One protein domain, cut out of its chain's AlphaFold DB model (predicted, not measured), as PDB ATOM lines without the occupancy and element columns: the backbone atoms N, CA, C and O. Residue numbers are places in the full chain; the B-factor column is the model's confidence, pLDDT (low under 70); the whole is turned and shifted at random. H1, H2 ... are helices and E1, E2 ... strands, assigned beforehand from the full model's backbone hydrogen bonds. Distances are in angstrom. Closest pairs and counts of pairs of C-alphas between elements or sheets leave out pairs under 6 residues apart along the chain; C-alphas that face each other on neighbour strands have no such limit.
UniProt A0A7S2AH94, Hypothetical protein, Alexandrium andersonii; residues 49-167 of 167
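Overview. This is residues 49 to 167 of the 167 residues of the protein "Hypothetical protein" of Alexandrium andersonii (UniProt A0A7S2AH94). Look for a small twisted sheet of three strands with two helices, H2 and H4, over one face; residues 154 to 167, of which 154 to 165 belong to the long helix H4, stick out of the body. The 119 printed residues run E1 H1 H2 E2 E3 H3 H4, four named helices and three named strands, class mixed; the mixed sheet has the order E2 E1 E3. The whole is compact, with a radius of gyration of the C-alphas of 15.3 A, and spans 55 by 31 by 24 A.

Arrangement. Start at E1, residues 49 to 53, the inner strand. H1, residues 54 to 58, only grazes the sheet. H2, residues 68 to 80, runs along E2, residues 87 to 91, at 4 degrees on the local plane, with a height over the sheet of 8.6 A; their closest C-alphas, Arg 72 and Val 88, are 5.9 A apart. E1, H1 H2, E2 form a strand-helix-strand unit, parallel neighbour strands joined through helices, with a right-handed crossover; find N 50 and O 87 2.7 A apart. E3, residues 103 to 107, is antiparallel to E1, with N 51 and O 104 2.8 A apart. H3, residues 121 to 126, is not on the sheet. H4, residues 135 to 165, is on the same face as H2, in two layers, helices on one face of a sheet. Residues 70 to 75 of H2 touch residues 135 to 142 of H4 at a steep tilt of 48 degrees, closest at C-alphas 71 and 138, 6.3 A. O i to N i+4 pairs are within hydrogen-bond range throughout H1, H2 and H3, and in 25 of 27 in H4.

Along the chain. Find C-alpha 49, where E1 begins, at (94.609, 59.739, 261.733). H2 measures 18.2 A; H4 runs 46.0 A to C-alpha 165 at (69.970, 79.140, 258.513).

Size, cuts and confidence. The printed part has no cut; links E2 to E3 and E3 to H3 are long. Residues 157 to 167 have pLDDT under 70.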
ATOM      1  N   ALA A  49      93.396  60.499 261.475       97.44
ATOM      2  CA  ALA A  49      94.609  59.739 261.733       97.44
ATOM      3  C   ALA A  49      94.966  58.845 260.546       97.44
ATOM      4  O   ALA A  49      94.112  58.199 259.941       97.44
ATOM      5  N   LEU A  50      96.253  58.782 260.234       97.81
ATOM      6  CA  LEU A  50      96.832  57.880 259.258       97.81
ATOM      7  C   LEU A  50      97.425  56.683 260.011       97.81
ATOM      8  O   LEU A  50      98.454  56.792 260.681       97.81
ATOM      9  N   ARG A  51      96.738  55.541 259.943       98.00
ATOM     10  CA  ARG A  51      97.085  54.324 260.685       98.00
ATOM     11  C   ARG A  51      97.883  53.361 259.822       98.00
ATOM     12  O   ARG A  51      97.387  52.867 258.811       98.00
ATOM     13  N   VAL A  52      99.099  53.050 260.256       98.25
ATOM     14  CA  VAL A  52      99.951  52.032 259.631       98.25
ATOM     15  C   VAL A  52      99.618  50.661 260.210       98.25
ATOM     16  O   VAL A  52      99.594  50.496 261.428       98.25
ATOM     17  N   CYS A  53      99.390  49.666 259.353       98.12
ATOM     18  CA  CYS A  53      99.096  48.299 259.779       98.12
ATOM     19  C   CYS A  53     100.316  47.662 260.467       98.12
ATOM     20  O   CYS A  53     101.259  47.213 259.809       98.12
ATOM     21  N   GLU A  54     100.278  47.557 261.794       97.31
ATOM     22  CA  GLU A  54     101.394  47.050 262.597       97.31
ATOM     23  C   GLU A  54     101.717  45.585 262.265       97.31
ATOM     24  O   GLU A  54     102.880  45.195 262.186       97.31
ATOM     25  N   LYS A  55     100.693  44.771 261.960       96.88
ATOM     26  CA  LYS A  55     100.904  43.374 261.548       96.88
ATOM     27  C   LYS A  55     101.709  43.255 260.255       96.88
ATOM     28  O   LYS A  55     102.476  42.305 260.134       96.88
ATOM     29  N   CYS A  56     101.544  44.177 259.304       97.12
ATOM     30  CA  CYS A  56     102.331  44.153 258.070       97.12
ATOM     31  C   CYS A  56     103.802  44.463 258.348       97.12
ATOM     32  O   CYS A  56     104.673  43.735 257.878       97.12
ATOM     33  N   VAL A  57     104.058  45.490 259.164       96.31
ATOM     34  CA  VAL A  57     105.413  45.890 259.566       96.31
ATOM     35  C   VAL A  57     106.102  44.755 260.325       96.31
ATOM     36  O   VAL A  57     107.200  44.342 259.959       96.31
ATOM     37  N   ASN A  58     105.429  44.166 261.317       96.50
ATOM     38  CA  ASN A  58     105.987  43.083 262.133       96.50
ATOM     39  C   ASN A  58     106.270  41.810 261.317       96.50
ATOM     40  O   ASN A  58     107.240  41.105 261.586       96.50
ATOM     41  N   ARG A  59     105.443  41.514 260.305       95.12
ATOM     42  CA  ARG A  59     105.641  40.373 259.393       95.12
ATOM     43  C   ARG A  59     106.609  40.661 258.251       95.12
ATOM     44  O   ARG A  59     106.888  39.750 257.479       95.12
ATOM     45  N   LYS A  60     107.103  41.895 258.139       94.19
ATOM     46  CA  LYS A  60     107.941  42.353 257.030       94.19
ATOM     47  C   LYS A  60     107.291  42.134 255.654       94.19
ATOM     48  O   LYS A  60     107.965  41.750 254.704       94.19
ATOM     49  N   ALA A  61     105.979  42.361 255.553       90.44
ATOM     50  CA  ALA A  61     105.312  42.407 254.250       90.44
ATOM     51  C   ALA A  61     105.930  43.525 253.387       90.44
ATOM     52  O   ALA A  61     106.439  44.498 253.947       90.44
ATOM     53  N   GLY A  62     105.925  43.370 252.058       82.94
ATOM     54  CA  GLY A  62     106.485  44.359 251.123       82.94
ATOM     55  C   GLY A  62     107.960  44.637 251.393       82.94
ATOM     56  O   GLY A  62     108.349  45.765 251.682       82.94
ATOM     57  N   GLU A  63     108.761  43.567 251.388       90.88
ATOM     58  CA  GLU A  63     110.221  43.608 251.567       90.88
ATOM     59  C   GLU A  63     110.693  44.132 252.937       90.88
ATOM     60  O   GLU A  63     111.875  44.397 253.148       90.88
ATOM     61  N   GLY A  64     109.789  44.235 253.915       93.38
ATOM     62  CA  GLY A  64     110.118  44.702 255.261       93.38
ATOM     63  C   GLY A  64     110.193  46.214 255.409       93.38
ATOM     64  O   GLY A  64     110.708  46.693 256.422       93.38
ATOM     65  N   TYR A  65     109.669  46.964 254.442       97.19
ATOM     66  CA  TYR A  65     109.596  48.410 254.542       97.19
ATOM     67  C   TYR A  65     108.654  48.853 255.677       97.19
ATOM     68  O   TYR A  65     107.571  48.301 255.882       97.19
ATOM     69  N   ASN A  66     109.063  49.877 256.431       97.62
ATOM     70  CA  ASN A  66     108.256  50.475 257.491       97.62
ATOM     71  C   ASN A  66     107.948  51.941 257.144       97.62
ATOM     72  O   ASN A  66     108.852  52.773 257.229       97.62
ATOM     73  N   PRO A  67     106.690  52.295 256.816       97.94
ATOM     74  CA  PRO A  67     106.344  53.660 256.427       97.94
ATOM     75  C   PRO A  67     106.258  54.641 257.609       97.94
ATOM     76  O   PRO A  67     106.253  55.850 257.383       97.94
ATOM     77  N   LEU A  68     106.197  54.173 258.867       98.12
ATOM     78  CA  LEU A  68     105.983  55.040 260.038       98.12
ATOM     79  C   LEU A  68     106.992  56.199 260.167       98.12
ATOM     80  O   LEU A  68     106.540  57.321 260.404       98.12
ATOM     81  N   PRO A  69     108.321  55.992 260.037       98.38
ATOM     82  CA  PRO A  69     109.289  57.076 260.203       98.38
ATOM     83  C   PRO A  69     109.116  58.185 259.160       98.38
ATOM     84  O   PRO A  69     109.143  59.363 259.513       98.38
ATOM     85  N   VAL A  70     108.884  57.807 257.898       98.56
ATOM     86  CA  VAL A  70     108.661  58.751 256.795       98.56
ATOM     87  C   VAL A  70     107.369  59.521 257.023       98.56
ATOM     88  O   VAL A  70     107.397  60.744 257.068       98.56
ATOM     89  N   LEU A  71     106.259  58.824 257.286       98.50
ATOM     90  CA  LEU A  71     104.964  59.465 257.516       98.50
ATOM     91  C   LEU A  71     105.001  60.453 258.689       98.50
ATOM     92  O   LEU A  71     104.464  61.548 258.574       98.50
ATOM     93  N   ARG A  72     105.664  60.110 259.803       98.50
ATOM     94  CA  ARG A  72     105.814  61.017 260.958       98.50
ATOM     95  C   ARG A  72     106.643  62.253 260.626       98.50
ATOM     96  O   ARG A  72     106.271  63.356 261.020       98.50
ATOM     97  N   ARG A  73     107.750  62.080 259.895       98.50
ATOM     98  CA  ARG A  73     108.590  63.189 259.422       98.50
ATOM     99  C   ARG A  73     107.787  64.121 258.515       98.50
ATOM    100  O   ARG A  73     107.800  65.329 258.731       98.50
ATOM    101  N   THR A  74     107.048  63.565 257.557       98.38
ATOM    102  CA  THR A  74     106.209  64.329 256.626       98.38
ATOM    103  C   THR A  74     105.065  65.036 257.350       98.38
ATOM    104  O   THR A  74     104.841  66.218 257.106       98.38
ATOM    105  N   ALA A  75     104.408  64.376 258.309       97.62
ATOM    106  CA  ALA A  75     103.375  64.986 259.147       97.62
ATOM    107  C   ALA A  75     103.908  66.181 259.943       97.62
ATOM    108  O   ALA A  75     103.291  67.244 259.945       97.62
ATOM    109  N   SER A  76     105.079  66.036 260.569       97.38
ATOM    110  CA  SER A  76     105.719  67.132 261.300       97.38
ATOM    111  C   SER A  76     106.096  68.296 260.382       97.38
ATOM    112  O   SER A  76     105.924  69.447 260.775       97.38
ATOM    113  N   ALA A  77     106.606  68.017 259.178       97.75
ATOM    114  CA  ALA A  77     106.962  69.048 258.208       97.75
ATOM    115  C   ALA A  77     105.722  69.796 257.686       97.75
ATOM    116  O   ALA A  77     105.729  71.022 257.617       97.75
ATOM    117  N   ALA A  78     104.642  69.071 257.383       96.94
ATOM    118  CA  ALA A  78     103.371  69.650 256.957       96.94
ATOM    119  C   ALA A  78     102.754  70.529 258.055       96.94
ATOM    120  O   ALA A  78     102.396  71.674 257.788       96.94
ATOM    121  N   ALA A  79     102.720  70.038 259.299       94.31
ATOM    122  CA  ALA A  79     102.226  70.800 260.442       94.31
ATOM    123  C   ALA A  79     103.047  72.080 260.683       94.31
ATOM    124  O   ALA A  79     102.472  73.146 260.890       94.31
ATOM    125  N   ALA A  80     104.381  72.005 260.589       95.50
ATOM    126  CA  ALA A  80     105.255  73.176 260.701       95.50
ATOM    127  C   ALA A  80     105.013  74.211 259.587       95.50
ATOM    128  O   ALA A  80     105.192  75.407 259.807       95.50
ATOM    129  N   ALA A  81     104.584  73.761 258.408       96.69
ATOM    130  CA  ALA A  81     104.221  74.613 257.283       96.69
ATOM    131  C   ALA A  81     102.752  75.089 257.311       96.69
ATOM    132  O   ALA A  81     102.322  75.766 256.380       96.69
ATOM    133  N   GLY A  82     101.972  74.735 258.340       94.38
ATOM    134  CA  GLY A  82     100.554  75.095 258.453       94.38
ATOM    135  C   GLY A  82      99.623  74.315 257.519       94.38
ATOM    136  O   GLY A  82      98.476  74.710 257.331       94.38
ATOM    137  N   TRP A  83     100.096  73.217 256.928       94.62
ATOM    138  CA  TRP A  83      99.271  72.349 256.091       94.62
ATOM    139  C   TRP A  83      98.464  71.369 256.954       94.62
ATOM    140  O   TRP A  83      98.980  70.886 257.968       94.62
ATOM    141  N   PRO A  84      97.235  70.997 256.542       94.25
ATOM    142  CA  PRO A  84      96.468  69.956 257.215       94.25
ATOM    143  C   PRO A  84      97.247  68.637 257.243       94.25
ATOM    144  O   PRO A  84      97.589  68.071 256.201       94.25
ATOM    145  N   ALA A  85      97.539  68.142 258.443       96.31
ATOM    146  CA  ALA A  85      98.327  66.934 258.647       96.31
ATOM    147  C   ALA A  85      97.538  65.931 259.505       96.31
ATOM    148  O   ALA A  85      97.137  66.282 260.618       96.31
ATOM    149  N   PRO A  86      97.311  64.689 259.032       96.94
ATOM    150  CA  PRO A  86      96.748  63.647 259.881       96.94
ATOM    151  C   PRO A  86      97.729  63.262 260.989       96.94
ATOM    152  O   PRO A  86      98.948  63.262 260.796       96.94
ATOM    153  N   GLU A  87      97.198  62.824 262.126       96.94
ATOM    154  CA  GLU A  87      98.013  62.194 263.160       96.94
ATOM    155  C   GLU A  87      98.520  60.827 262.678       96.94
ATOM    156  O   GLU A  87      97.747  60.011 262.180       96.94
ATOM    157  N   VAL A  88      99.812  60.532 262.829       97.94
ATOM    158  CA  VAL A  88     100.388  59.266 262.352       97.94
ATOM    159  C   VAL A  88     100.505  58.260 263.492       97.94
ATOM    160  O   VAL A  88     101.344  58.401 264.387       97.94
ATOM    161  N   GLN A  89      99.711  57.194 263.417       97.69
ATOM    162  CA  GLN A  89      99.614  56.156 264.446       97.69
ATOM    163  C   GLN A  89      99.944  54.769 263.878       97.69
ATOM    164  O   GLN A  89      99.749  54.492 262.693       97.69
ATOM    165  N   SER A  90     100.409  53.858 264.731       97.06
ATOM    166  CA  SER A  90     100.332  52.423 264.447       97.06
ATOM    167  C   SER A  90      98.911  51.934 264.730       97.06
ATOM    168  O   SER A  90      98.248  52.407 265.650       97.06
ATOM    169  N   GLY A  91      98.420  51.002 263.921       95.44
ATOM    170  CA  GLY A  91      97.076  50.454 264.044       95.44
ATOM    171  C   GLY A  91      97.031  48.944 263.852       95.44
ATOM    172  O   GLY A  91      98.013  48.300 263.482       95.44
ATOM    173  N   GLY A  92      95.847  48.383 264.090       95.38
ATOM    174  CA  GLY A  92      95.577  46.962 263.909       95.38
ATOM    175  C   GLY A  92      95.639  46.493 262.451       95.38
ATOM    176  O   GLY A  92      95.942  47.238 261.520       95.38
ATOM    177  N   CYS A  93      95.324  45.212 262.260       96.19
ATOM    178  CA  CYS A  93      95.255  44.609 260.932       96.19
ATOM    179  C   CYS A  93      94.155  45.258 260.085       96.19
ATOM    180  O   CYS A  93      93.028  45.391 260.553       96.19
ATOM    181  N   VAL A  94      94.462  45.580 258.828       95.69
ATOM    182  CA  VAL A  94      93.494  46.159 257.877       95.69
ATOM    183  C   VAL A  94      92.870  45.132 256.922       95.69
ATOM    184  O   VAL A  94      92.038  45.503 256.106       95.69
ATOM    185  N   GLY A  95      93.255  43.854 257.023       94.88
ATOM    186  CA  GLY A  95      92.670  42.749 256.245       94.88
ATOM    187  C   GLY A  95      93.335  42.459 254.893       94.88
ATOM    188  O   GLY A  95      93.166  41.366 254.380       94.88
ATOM    189  N   ALA A  96      94.160  43.368 254.372       95.38
ATOM    190  CA  ALA A  96      94.808  43.253 253.058       95.38
ATOM    191  C   ALA A  96      96.284  42.792 253.143       95.38
ATOM    192  O   ALA A  96      97.176  43.398 252.554       95.38
ATOM    193  N   CYS A  97      96.588  41.781 253.965       93.88
ATOM    194  CA  CYS A  97      97.975  41.417 254.314       93.88
ATOM    195  C   CYS A  97      98.857  41.016 253.121       93.88
ATOM    196  O   CYS A  97     100.072  41.182 253.206       93.88
ATOM    197  N   GLU A  98      98.266  40.485 252.052       94.62
ATOM    198  CA  GLU A  98      98.974  40.089 250.826       94.62
ATOM    199  C   GLU A  98      99.603  41.280 250.090       94.62
ATOM    200  O   GLU A  98     100.640  41.130 249.453       94.62
ATOM    201  N   TYR A  99      99.047  42.476 250.286       95.94
ATOM    202  CA  TYR A  99      99.527  43.723 249.700       95.94
ATOM    203  C   TYR A  99     100.397  44.544 250.656       95.94
ATOM    204  O   TYR A  99     100.696  45.691 250.351       95.94
ATOM    205  N   GLY A 100     100.763  44.026 251.834       93.00
ATOM    206  CA  GLY A 100     101.432  44.825 252.864       93.00
ATOM    207  C   GLY A 100     102.806  45.382 252.439       93.00
ATOM    208  O   GLY A 100     103.459  44.780 251.593       93.00
ATOM    209  N   PRO A 101     103.279  46.480 253.062       97.38
ATOM    210  CA  PRO A 101     102.658  47.172 254.183       97.38
ATOM    211  C   PRO A 101     101.595  48.184 253.747       97.38
ATOM    212  O   PRO A 101     101.710  48.860 252.731       97.38
ATOM    213  N   ASN A 102     100.555  48.285 254.575       98.12
ATOM    214  CA  ASN A 102      99.343  49.031 254.263       98.12
ATOM    215  C   ASN A 102      99.122  50.189 255.233       98.12
ATOM    216  O   ASN A 102      99.449  50.091 256.424       98.12
ATOM    217  N   VAL A 103      98.488  51.248 254.735       98.38
ATOM    218  CA  VAL A 103      98.197  52.468 255.493       98.38
ATOM    219  C   VAL A 103      96.744  52.875 255.264       98.38
ATOM    220  O   VAL A 103      96.258  52.813 254.145       98.38
ATOM    221  N   ARG A 104      96.019  53.293 256.304       98.06
ATOM    222  CA  ARG A 104      94.606  53.694 256.198       98.06
ATOM    223  C   ARG A 104      94.374  55.062 256.821       98.06
ATOM    224  O   ARG A 104      94.762  55.277 257.968       98.06
ATOM    225  N   LEU A 105      93.683  55.945 256.102       98.25
ATOM    226  CA  LEU A 105      93.144  57.176 256.675       98.25
ATOM    227  C   LEU A 105      91.844  56.866 257.423       98.25
ATOM    228  O   LEU A 105      90.946  56.209 256.890       98.25
ATOM    229  N   VAL A 106      91.744  57.334 258.663       97.25
ATOM    230  CA  VAL A 106      90.552  57.190 259.496       97.25
ATOM    231  C   VAL A 106      90.090  58.538 260.043       97.25
ATOM    232  O   VAL A 106      90.912  59.409 260.329       97.25
ATOM    233  N   LYS A 107      88.772  58.696 260.202       95.38
ATOM    234  CA  LYS A 107      88.127  59.894 260.756       95.38
ATOM    235  C   LYS A 107      87.469  59.594 262.103       95.38
ATOM    236  O   LYS A 107      86.760  58.595 262.247       95.38
ATOM    237  N   GLY A 108      87.655  60.511 263.048       90.94
ATOM    238  CA  GLY A 108      87.037  60.502 264.373       90.94
ATOM    239  C   GLY A 108      87.586  59.428 265.312       90.94
ATOM    240  O   GLY A 108      88.437  58.615 264.947       90.94
ATOM    241  N   ASP A 109      87.057  59.404 266.535       84.69
ATOM    242  CA  ASP A 109      87.511  58.489 267.591       84.69
ATOM    243  C   ASP A 109      87.178  57.017 267.277       84.69
ATOM    244  O   ASP A 109      87.930  56.108 267.628       84.69
ATOM    245  N   TYR A 110      86.099  56.780 266.521       87.75
ATOM    246  CA  TYR A 110      85.698  55.450 266.039       87.75
ATOM    247  C   TYR A 110      86.537  54.932 264.869       87.75
ATOM    248  O   TYR A 110      86.327  53.810 264.412       87.75
ATOM    249  N   ALA A 111      87.489  55.733 264.382       92.19
ATOM    250  CA  ALA A 111      88.396  55.363 263.309       92.19
ATOM    251  C   ALA A 111      87.684  54.866 262.036       92.19
ATOM    252  O   ALA A 111      88.061  53.842 261.457       92.19
ATOM    253  N   ILE A 112      86.668  55.609 261.589       94.94
ATOM    254  CA  ILE A 112      85.898  55.279 260.386       94.94
ATOM    255  C   ILE A 112      86.827  55.396 259.166       94.94
ATOM    256  O   ILE A 112      87.379  56.478 258.953       94.94
ATOM    257  N   PRO A 113      87.029  54.327 258.366       97.00
ATOM    258  CA  PRO A 113      87.868  54.377 257.171       97.00
ATOM    259  C   PRO A 113      87.343  55.378 256.140       97.00
ATOM    260  O   PRO A 113      86.154  55.363 255.811       97.00
ATOM    261  N   VAL A 114      88.238  56.202 255.600       96.62
ATOM    262  CA  VAL A 114      87.919  57.226 254.597       96.62
ATOM    263  C   VAL A 114      88.532  56.828 253.256       96.62
ATOM    264  O   VAL A 114      89.726  56.544 253.187       96.62
ATOM    265  N   ALA A 115      87.710  56.800 252.204       97.38
ATOM    266  CA  ALA A 115      88.193  56.719 250.828       97.38
ATOM    267  C   ALA A 115      88.673  58.108 250.391       97.38
ATOM    268  O   ALA A 115      88.053  59.110 250.744       97.38
ATOM    269  N   VAL A 116      89.785  58.158 249.664       97.69
ATOM    270  CA  VAL A 116      90.441  59.407 249.275       97.69
ATOM    271  C   VAL A 116      90.531  59.481 247.758       97.69
ATOM    272  O   VAL A 116      90.925  58.508 247.115       97.69
ATOM    273  N   ASP A 117      90.225  60.647 247.201       97.81
ATOM    274  CA  ASP A 117      90.345  60.890 245.768       97.81
ATOM    275  C   ASP A 117      91.802  60.732 245.304       97.81
ATOM    276  O   ASP A 117      92.738  61.245 245.922       97.81
ATOM    277  N   GLY A 118      92.000  59.991 244.210       97.81
ATOM    278  CA  GLY A 118      93.321  59.641 243.673       97.81
ATOM    279  C   GLY A 118      93.932  58.342 244.221       97.81
ATOM    280  O   GLY A 118      95.068  58.010 243.867       97.81
ATOM    281  N   MET A 119      93.204  57.602 245.063       98.38
ATOM    282  CA  MET A 119      93.460  56.173 245.292       98.38
ATOM    283  C   MET A 119      93.292  55.377 243.986       98.38
ATOM    284  O   MET A 119      92.538  55.780 243.099       98.38
ATOM    285  N   THR A 120      93.989  54.245 243.858       98.25
ATOM    286  CA  THR A 120      93.637  53.262 242.820       98.25
ATOM    287  C   THR A 120      92.270  52.637 243.122       98.25
ATOM    288  O   THR A 120      91.761  52.761 244.235       98.25
ATOM    289  N   GLU A 121      91.669  51.957 242.146       97.94
ATOM    290  CA  GLU A 121      90.373  51.281 242.320       97.94
ATOM    291  C   GLU A 121      90.406  50.285 243.492       97.94
ATOM    292  O   GLU A 121      89.601  50.381 244.415       97.94
ATOM    293  N   GLU A 122      91.434  49.435 243.543       97.81
ATOM    294  CA  GLU A 122      91.646  48.496 244.651       97.81
ATOM    295  C   GLU A 122      91.818  49.223 245.998       97.81
ATOM    296  O   GLU A 122      91.226  48.844 247.009       97.81
ATOM    297  N   GLU A 123      92.606  50.302 246.039       98.25
ATOM    298  CA  GLU A 123      92.802  51.083 247.265       98.25
ATOM    299  C   GLU A 123      91.493  51.710 247.770       98.25
ATOM    300  O   GLU A 123      91.254  51.757 248.984       98.25
ATOM    301  N   ALA A 124      90.640  52.166 246.851       97.81
ATOM    302  CA  ALA A 124      89.335  52.735 247.158       97.81
ATOM    303  C   ALA A 124      88.372  51.673 247.716       97.81
ATOM    304  O   ALA A 124      87.716  51.929 248.732       97.81
ATOM    305  N   ASP A 125      88.359  50.472 247.133       97.19
ATOM    306  CA  ASP A 125      87.534  49.346 247.582       97.19
ATOM    307  C   ASP A 125      87.895  48.904 249.005       97.19
ATOM    308  O   ASP A 125      87.032  48.780 249.882       97.19
ATOM    309  N   TYR A 126      89.192  48.739 249.284       97.00
ATOM    310  CA  TYR A 126      89.665  48.387 250.625       97.00
ATOM    311  C   TYR A 126      89.658  49.573 251.603       97.00
ATOM    312  O   TYR A 126      89.783  49.368 252.823       97.00
ATOM    313  N   LYS A 127      89.518  50.808 251.098       98.00
ATOM    314  CA  LYS A 127      89.720  52.074 251.828       98.00
ATOM    315  C   LYS A 127      91.072  52.088 252.544       98.00
ATOM    316  O   LYS A 127      91.156  52.331 253.755       98.00
ATOM    317  N   VAL A 128      92.117  51.680 251.832       98.31
ATOM    318  CA  VAL A 128      93.474  51.440 252.340       98.31
ATOM    319  C   VAL A 128      94.457  51.735 251.217       98.31
ATOM    320  O   VAL A 128      94.277  51.253 250.112       98.31
ATOM    321  N   PHE A 129      95.535  52.453 251.516       98.44
ATOM    322  CA  PHE A 129      96.692  52.537 250.635       98.44
ATOM    323  C   PHE A 129      97.484  51.230 250.700       98.44
ATOM    324  O   PHE A 129      97.941  50.828 251.781       98.44
ATOM    325  N   LEU A 130      97.616  50.574 249.553       98.19
ATOM    326  CA  LEU A 130      98.172  49.231 249.417       98.19
ATOM    327  C   LEU A 130      99.648  49.300 248.996       98.19
ATOM    328  O   LEU A 130     100.085  50.244 248.339       98.19
ATOM    329  N   SER A 131     100.431  48.289 249.380       97.00
ATOM    330  CA  SER A 131     101.793  48.038 248.875       97.00
ATOM    331  C   SER A 131     102.771  49.200 249.020       97.00
ATOM    332  O   SER A 131     103.556  49.488 248.120       97.00
ATOM    333  N   ILE A 132     102.775  49.861 250.178       97.75
ATOM    334  CA  ILE A 132     103.669  50.991 250.454       97.75
ATOM    335  C   ILE A 132     105.105  50.492 250.662       97.75
ATOM    336  O   ILE A 132     105.541  50.308 251.788       97.75
ATOM    337  N   ALA A 133     105.859  50.282 249.587       96.56
ATOM    338  CA  ALA A 133     107.205  49.701 249.646       96.56
ATOM    339  C   ALA A 133     108.354  50.733 249.606       96.56
ATOM    340  O   ALA A 133     109.524  50.359 249.619       96.56
ATOM    341  N   SER A 134     108.059  52.036 249.532       97.75
ATOM    342  CA  SER A 134     109.086  53.085 249.426       97.75
ATOM    343  C   SER A 134     108.676  54.410 250.072       97.75
ATOM    344  O   SER A 134     107.497  54.638 250.362       97.75
ATOM    345  N   GLU A 135     109.649  55.314 250.259       98.12
ATOM    346  CA  GLU A 135     109.394  56.666 250.787       98.12
ATOM    347  C   GLU A 135     108.422  57.438 249.891       98.12
ATOM    348  O   GLU A 135     107.440  57.980 250.385       98.12
ATOM    349  N   SER A 136     108.622  57.379 248.569       98.31
ATOM    350  CA  SER A 136     107.761  58.061 247.593       98.31
ATOM    351  C   SER A 136     106.290  57.631 247.682       98.31
ATOM    352  O   SER A 136     105.383  58.457 247.579       98.31
ATOM    353  N   MET A 137     106.030  56.344 247.939       98.31
ATOM    354  CA  MET A 137     104.669  55.828 248.101       98.31
ATOM    355  C   MET A 137     104.052  56.263 249.432       98.31
ATOM    356  O   MET A 137     102.868  56.593 249.479       98.31
ATOM    357  N   ALA A 138     104.847  56.303 250.506       98.38
ATOM    358  CA  ALA A 138     104.397  56.811 251.799       98.38
ATOM    359  C   ALA A 138     104.054  58.310 251.717       98.38
ATOM    360  O   ALA A 138     103.010  58.734 252.208       98.38
ATOM    361  N   GLU A 139     104.885  59.100 251.038       98.44
ATOM    362  CA  GLU A 139     104.636  60.520 250.778       98.44
ATOM    363  C   GLU A 139     103.400  60.733 249.892       98.44
ATOM    364  O   GLU A 139     102.604  61.628 250.180       98.44
ATOM    365  N   ARG A 140     103.163  59.872 248.888       98.44
ATOM    366  CA  ARG A 140     101.918  59.874 248.096       98.44
ATOM    367  C   ARG A 140     100.692  59.667 248.985       98.44
ATOM    368  O   ARG A 140      99.756  60.463 248.921       98.44
ATOM    369  N   ALA A 141     100.698  58.620 249.813       98.44
ATOM    370  CA  ALA A 141      99.591  58.308 250.719       98.44
ATOM    371  C   ALA A 141      99.322  59.460 251.702       98.44
ATOM    372  O   ALA A 141      98.167  59.830 251.934       98.44
ATOM    373  N   PHE A 142     100.385  60.074 252.230       98.56
ATOM    374  CA  PHE A 142     100.281  61.259 253.076       98.56
ATOM    375  C   PHE A 142      99.671  62.448 252.322       98.56
ATOM    376  O   PHE A 142      98.689  63.016 252.785       98.56
ATOM    377  N   GLY A 143     100.200  62.796 251.145       98.12
ATOM    378  CA  GLY A 143      99.736  63.944 250.363       98.12
ATOM    379  C   GLY A 143      98.275  63.823 249.925       98.12
ATOM    380  O   GLY A 143      97.528  64.796 249.997       98.12
ATOM    381  N   LEU A 144      97.838  62.622 249.530       98.31
ATOM    382  CA  LEU A 144      96.425  62.331 249.266       98.31
ATOM    383  C   LEU A 144      95.575  62.546 250.526       98.31
ATOM    384  O   LEU A 144      94.567  63.243 250.478       98.31
ATOM    385  N   SER A 145      96.023  62.018 251.666       98.12
ATOM    386  CA  SER A 145      95.311  62.159 252.939       98.12
ATOM    387  C   SER A 145      95.191  63.615 253.394       98.12
ATOM    388  O   SER A 145      94.116  64.036 253.805       98.12
ATOM    389  N   SER A 146      96.260  64.405 253.289       97.25
ATOM    390  CA  SER A 146      96.245  65.835 253.621       97.25
ATOM    391  C   SER A 146      95.253  66.627 252.769       97.25
ATOM    392  O   SER A 146      94.541  67.472 253.306       97.25
ATOM    393  N   ARG A 147      95.154  66.329 251.466       97.12
ATOM    394  CA  ARG A 147      94.156  66.954 250.580       97.12
ATOM    395  C   ARG A 147      92.729  66.587 250.978       97.12
ATOM    396  O   ARG A 147      91.908  67.481 251.130       97.12
ATOM    397  N   ALA A 148      92.469  65.312 251.267       96.44
ATOM    398  CA  ALA A 148      91.155  64.872 251.737       96.44
ATOM    399  C   ALA A 148      90.724  65.571 253.036       96.44
ATOM    400  O   ALA A 148      89.545  65.861 253.227       96.44
ATOM    401  N   ILE A 149      91.670  65.848 253.939       95.31
ATOM    402  CA  ILE A 149      91.399  66.589 255.177       95.31
ATOM    403  C   ILE A 149      91.050  68.047 254.873       95.31
ATOM    404  O   ILE A 149      90.101  68.562 255.460       95.31
ATOM    405  N   ALA A 150      91.788  68.693 253.966       94.38
ATOM    406  CA  ALA A 150      91.507  70.062 253.542       94.38
ATOM    407  C   ALA A 150      90.095  70.178 252.943       94.38
ATOM    408  O   ALA A 150      89.290  70.976 253.411       94.38
ATOM    409  N   GLU A 151      89.747  69.297 252.006       93.62
ATOM    410  CA  GLU A 151      88.415  69.262 251.389       93.62
ATOM    411  C   GLU A 151      87.301  68.952 252.400       93.62
ATOM    412  O   GLU A 151      86.188  69.470 252.308       93.62
ATOM    413  N   ALA A 152      87.570  68.080 253.376       91.75
ATOM    414  CA  ALA A 152      86.608  67.769 254.428       91.75
ATOM    415  C   ALA A 152      86.380  68.951 255.383       91.75
ATOM    416  O   ALA A 152      85.284  69.056 255.936       91.75
ATOM    417  N   ALA A 153      87.386  69.810 255.585       90.12
ATOM    418  CA  ALA A 153      87.238  71.043 256.349       90.12
ATOM    419  C   ALA A 153      86.313  72.025 255.611       90.12
ATOM    420  O   ALA A 153      85.323  72.454 256.194       90.12
ATOM    421  N   GLU A 154      86.544  72.249 254.313       89.75
ATOM    422  CA  GLU A 154      85.705  73.120 253.470       89.75
ATOM    423  C   GLU A 154      84.240  72.642 253.412       89.75
ATOM    424  O   GLU A 154      83.301  73.423 253.568       89.75
ATOM    425  N   LYS A 155      84.015  71.330 253.247       86.69
ATOM    426  CA  LYS A 155      82.660  70.744 253.213       86.69
ATOM    427  C   LYS A 155      81.956  70.800 254.573       86.69
ATOM    428  O   LYS A 155      80.737  70.957 254.629       86.69
ATOM    429  N   GLY A 156      82.702  70.635 255.667       77.62
ATOM    430  CA  GLY A 156      82.159  70.627 257.029       77.62
ATOM    431  C   GLY A 156      81.644  71.989 257.498       77.62
ATOM    432  O   GLY A 156      80.748  72.031 258.343       77.62
ATOM    433  N   GLU A 157      82.179  73.078 256.948       62.09
ATOM    434  CA  GLU A 157      81.709  74.446 257.194       62.09
ATOM    435  C   GLU A 157      80.381  74.712 256.465       62.09
ATOM    436  O   GLU A 157      79.429  75.196 257.078       62.09
ATOM    437  N   ALA A 158      80.256  74.274 255.206       61.03
ATOM    438  CA  ALA A 158      79.044  74.466 254.404       61.03
ATOM    439  C   ALA A 158      77.796  73.786 255.005       61.03
ATOM    440  O   ALA A 158      76.712  74.366 255.026       61.03
ATOM    441  N   SER A 159      77.932  72.564 255.537       60.25
ATOM    442  CA  SER A 159      76.792  71.840 256.124       60.25
ATOM    443  C   SER A 159      76.299  72.443 257.445       60.25
ATOM    444  O   SER A 159      75.127  72.300 257.796       60.25
ATOM    445  N   GLN A 160      77.178  73.107 258.200       60.00
ATOM    446  CA  GLN A 160      76.800  73.744 259.463       60.00
ATOM    447  C   GLN A 160      76.065  75.071 259.232       60.00
ATOM    448  O   GLN A 160      75.123  75.365 259.966       60.00
ATOM    449  N   GLU A 161      76.428  75.826 258.191       60.31
ATOM    450  CA  GLU A 161      75.757  77.081 257.826       60.31
ATOM    451  C   GLU A 161      74.325  76.847 257.312       60.31
ATOM    452  O   GLU A 161      73.398  77.530 257.746       60.31
ATOM    453  N   GLU A 162      74.111  75.821 256.481       60.00
ATOM    454  CA  GLU A 162      72.772  75.463 255.983       60.00
ATOM    455  C   GLU A 162      71.829  75.029 257.117       60.00
ATOM    456  O   GLU A 162      70.654  75.393 257.139       60.00
ATOM    457  N   THR A 163      72.355  74.304 258.109       62.34
ATOM    458  CA  THR A 163      71.556  73.859 259.261       62.34
ATOM    459  C   THR A 163      71.243  75.016 260.216       62.34
ATOM    460  O   THR A 163      70.166  75.049 260.806       62.34
ATOM    461  N   ALA A 164      72.157  75.981 260.363       63.09
ATOM    462  CA  ALA A 164      71.940  77.166 261.192       63.09
ATOM    463  C   ALA A 164      70.955  78.164 260.558       63.09
ATOM    464  O   ALA A 164      70.213  78.811 261.288       63.09
ATOM    465  N   ALA A 165      70.912  78.273 259.227       66.38
ATOM    466  CA  ALA A 165      69.970  79.140 258.513       66.38
ATOM    467  C   ALA A 165      68.521  78.610 258.495       66.38
ATOM    468  O   ALA A 165      67.596  79.353 258.170       66.38
ATOM    469  N   ALA A 166      68.322  77.328 258.814       62.62
ATOM    470  CA  ALA A 166      67.008  76.691 258.872       62.62
ATOM    471  C   ALA A 166      66.317  76.800 260.250       62.62
ATOM    472  O   ALA A 166      65.195  76.310 260.398       62.62
ATOM    473  N   LEU A 167      66.978  77.407 261.245       55.09
ATOM    474  CA  LEU A 167      66.475  77.636 262.607       55.09
ATOM    475  C   LEU A 167      66.116  79.111 262.823       55.09
ATOM    476  O   LEU A 167      65.105  79.351 263.521       55.09
TER     477      LEU A 167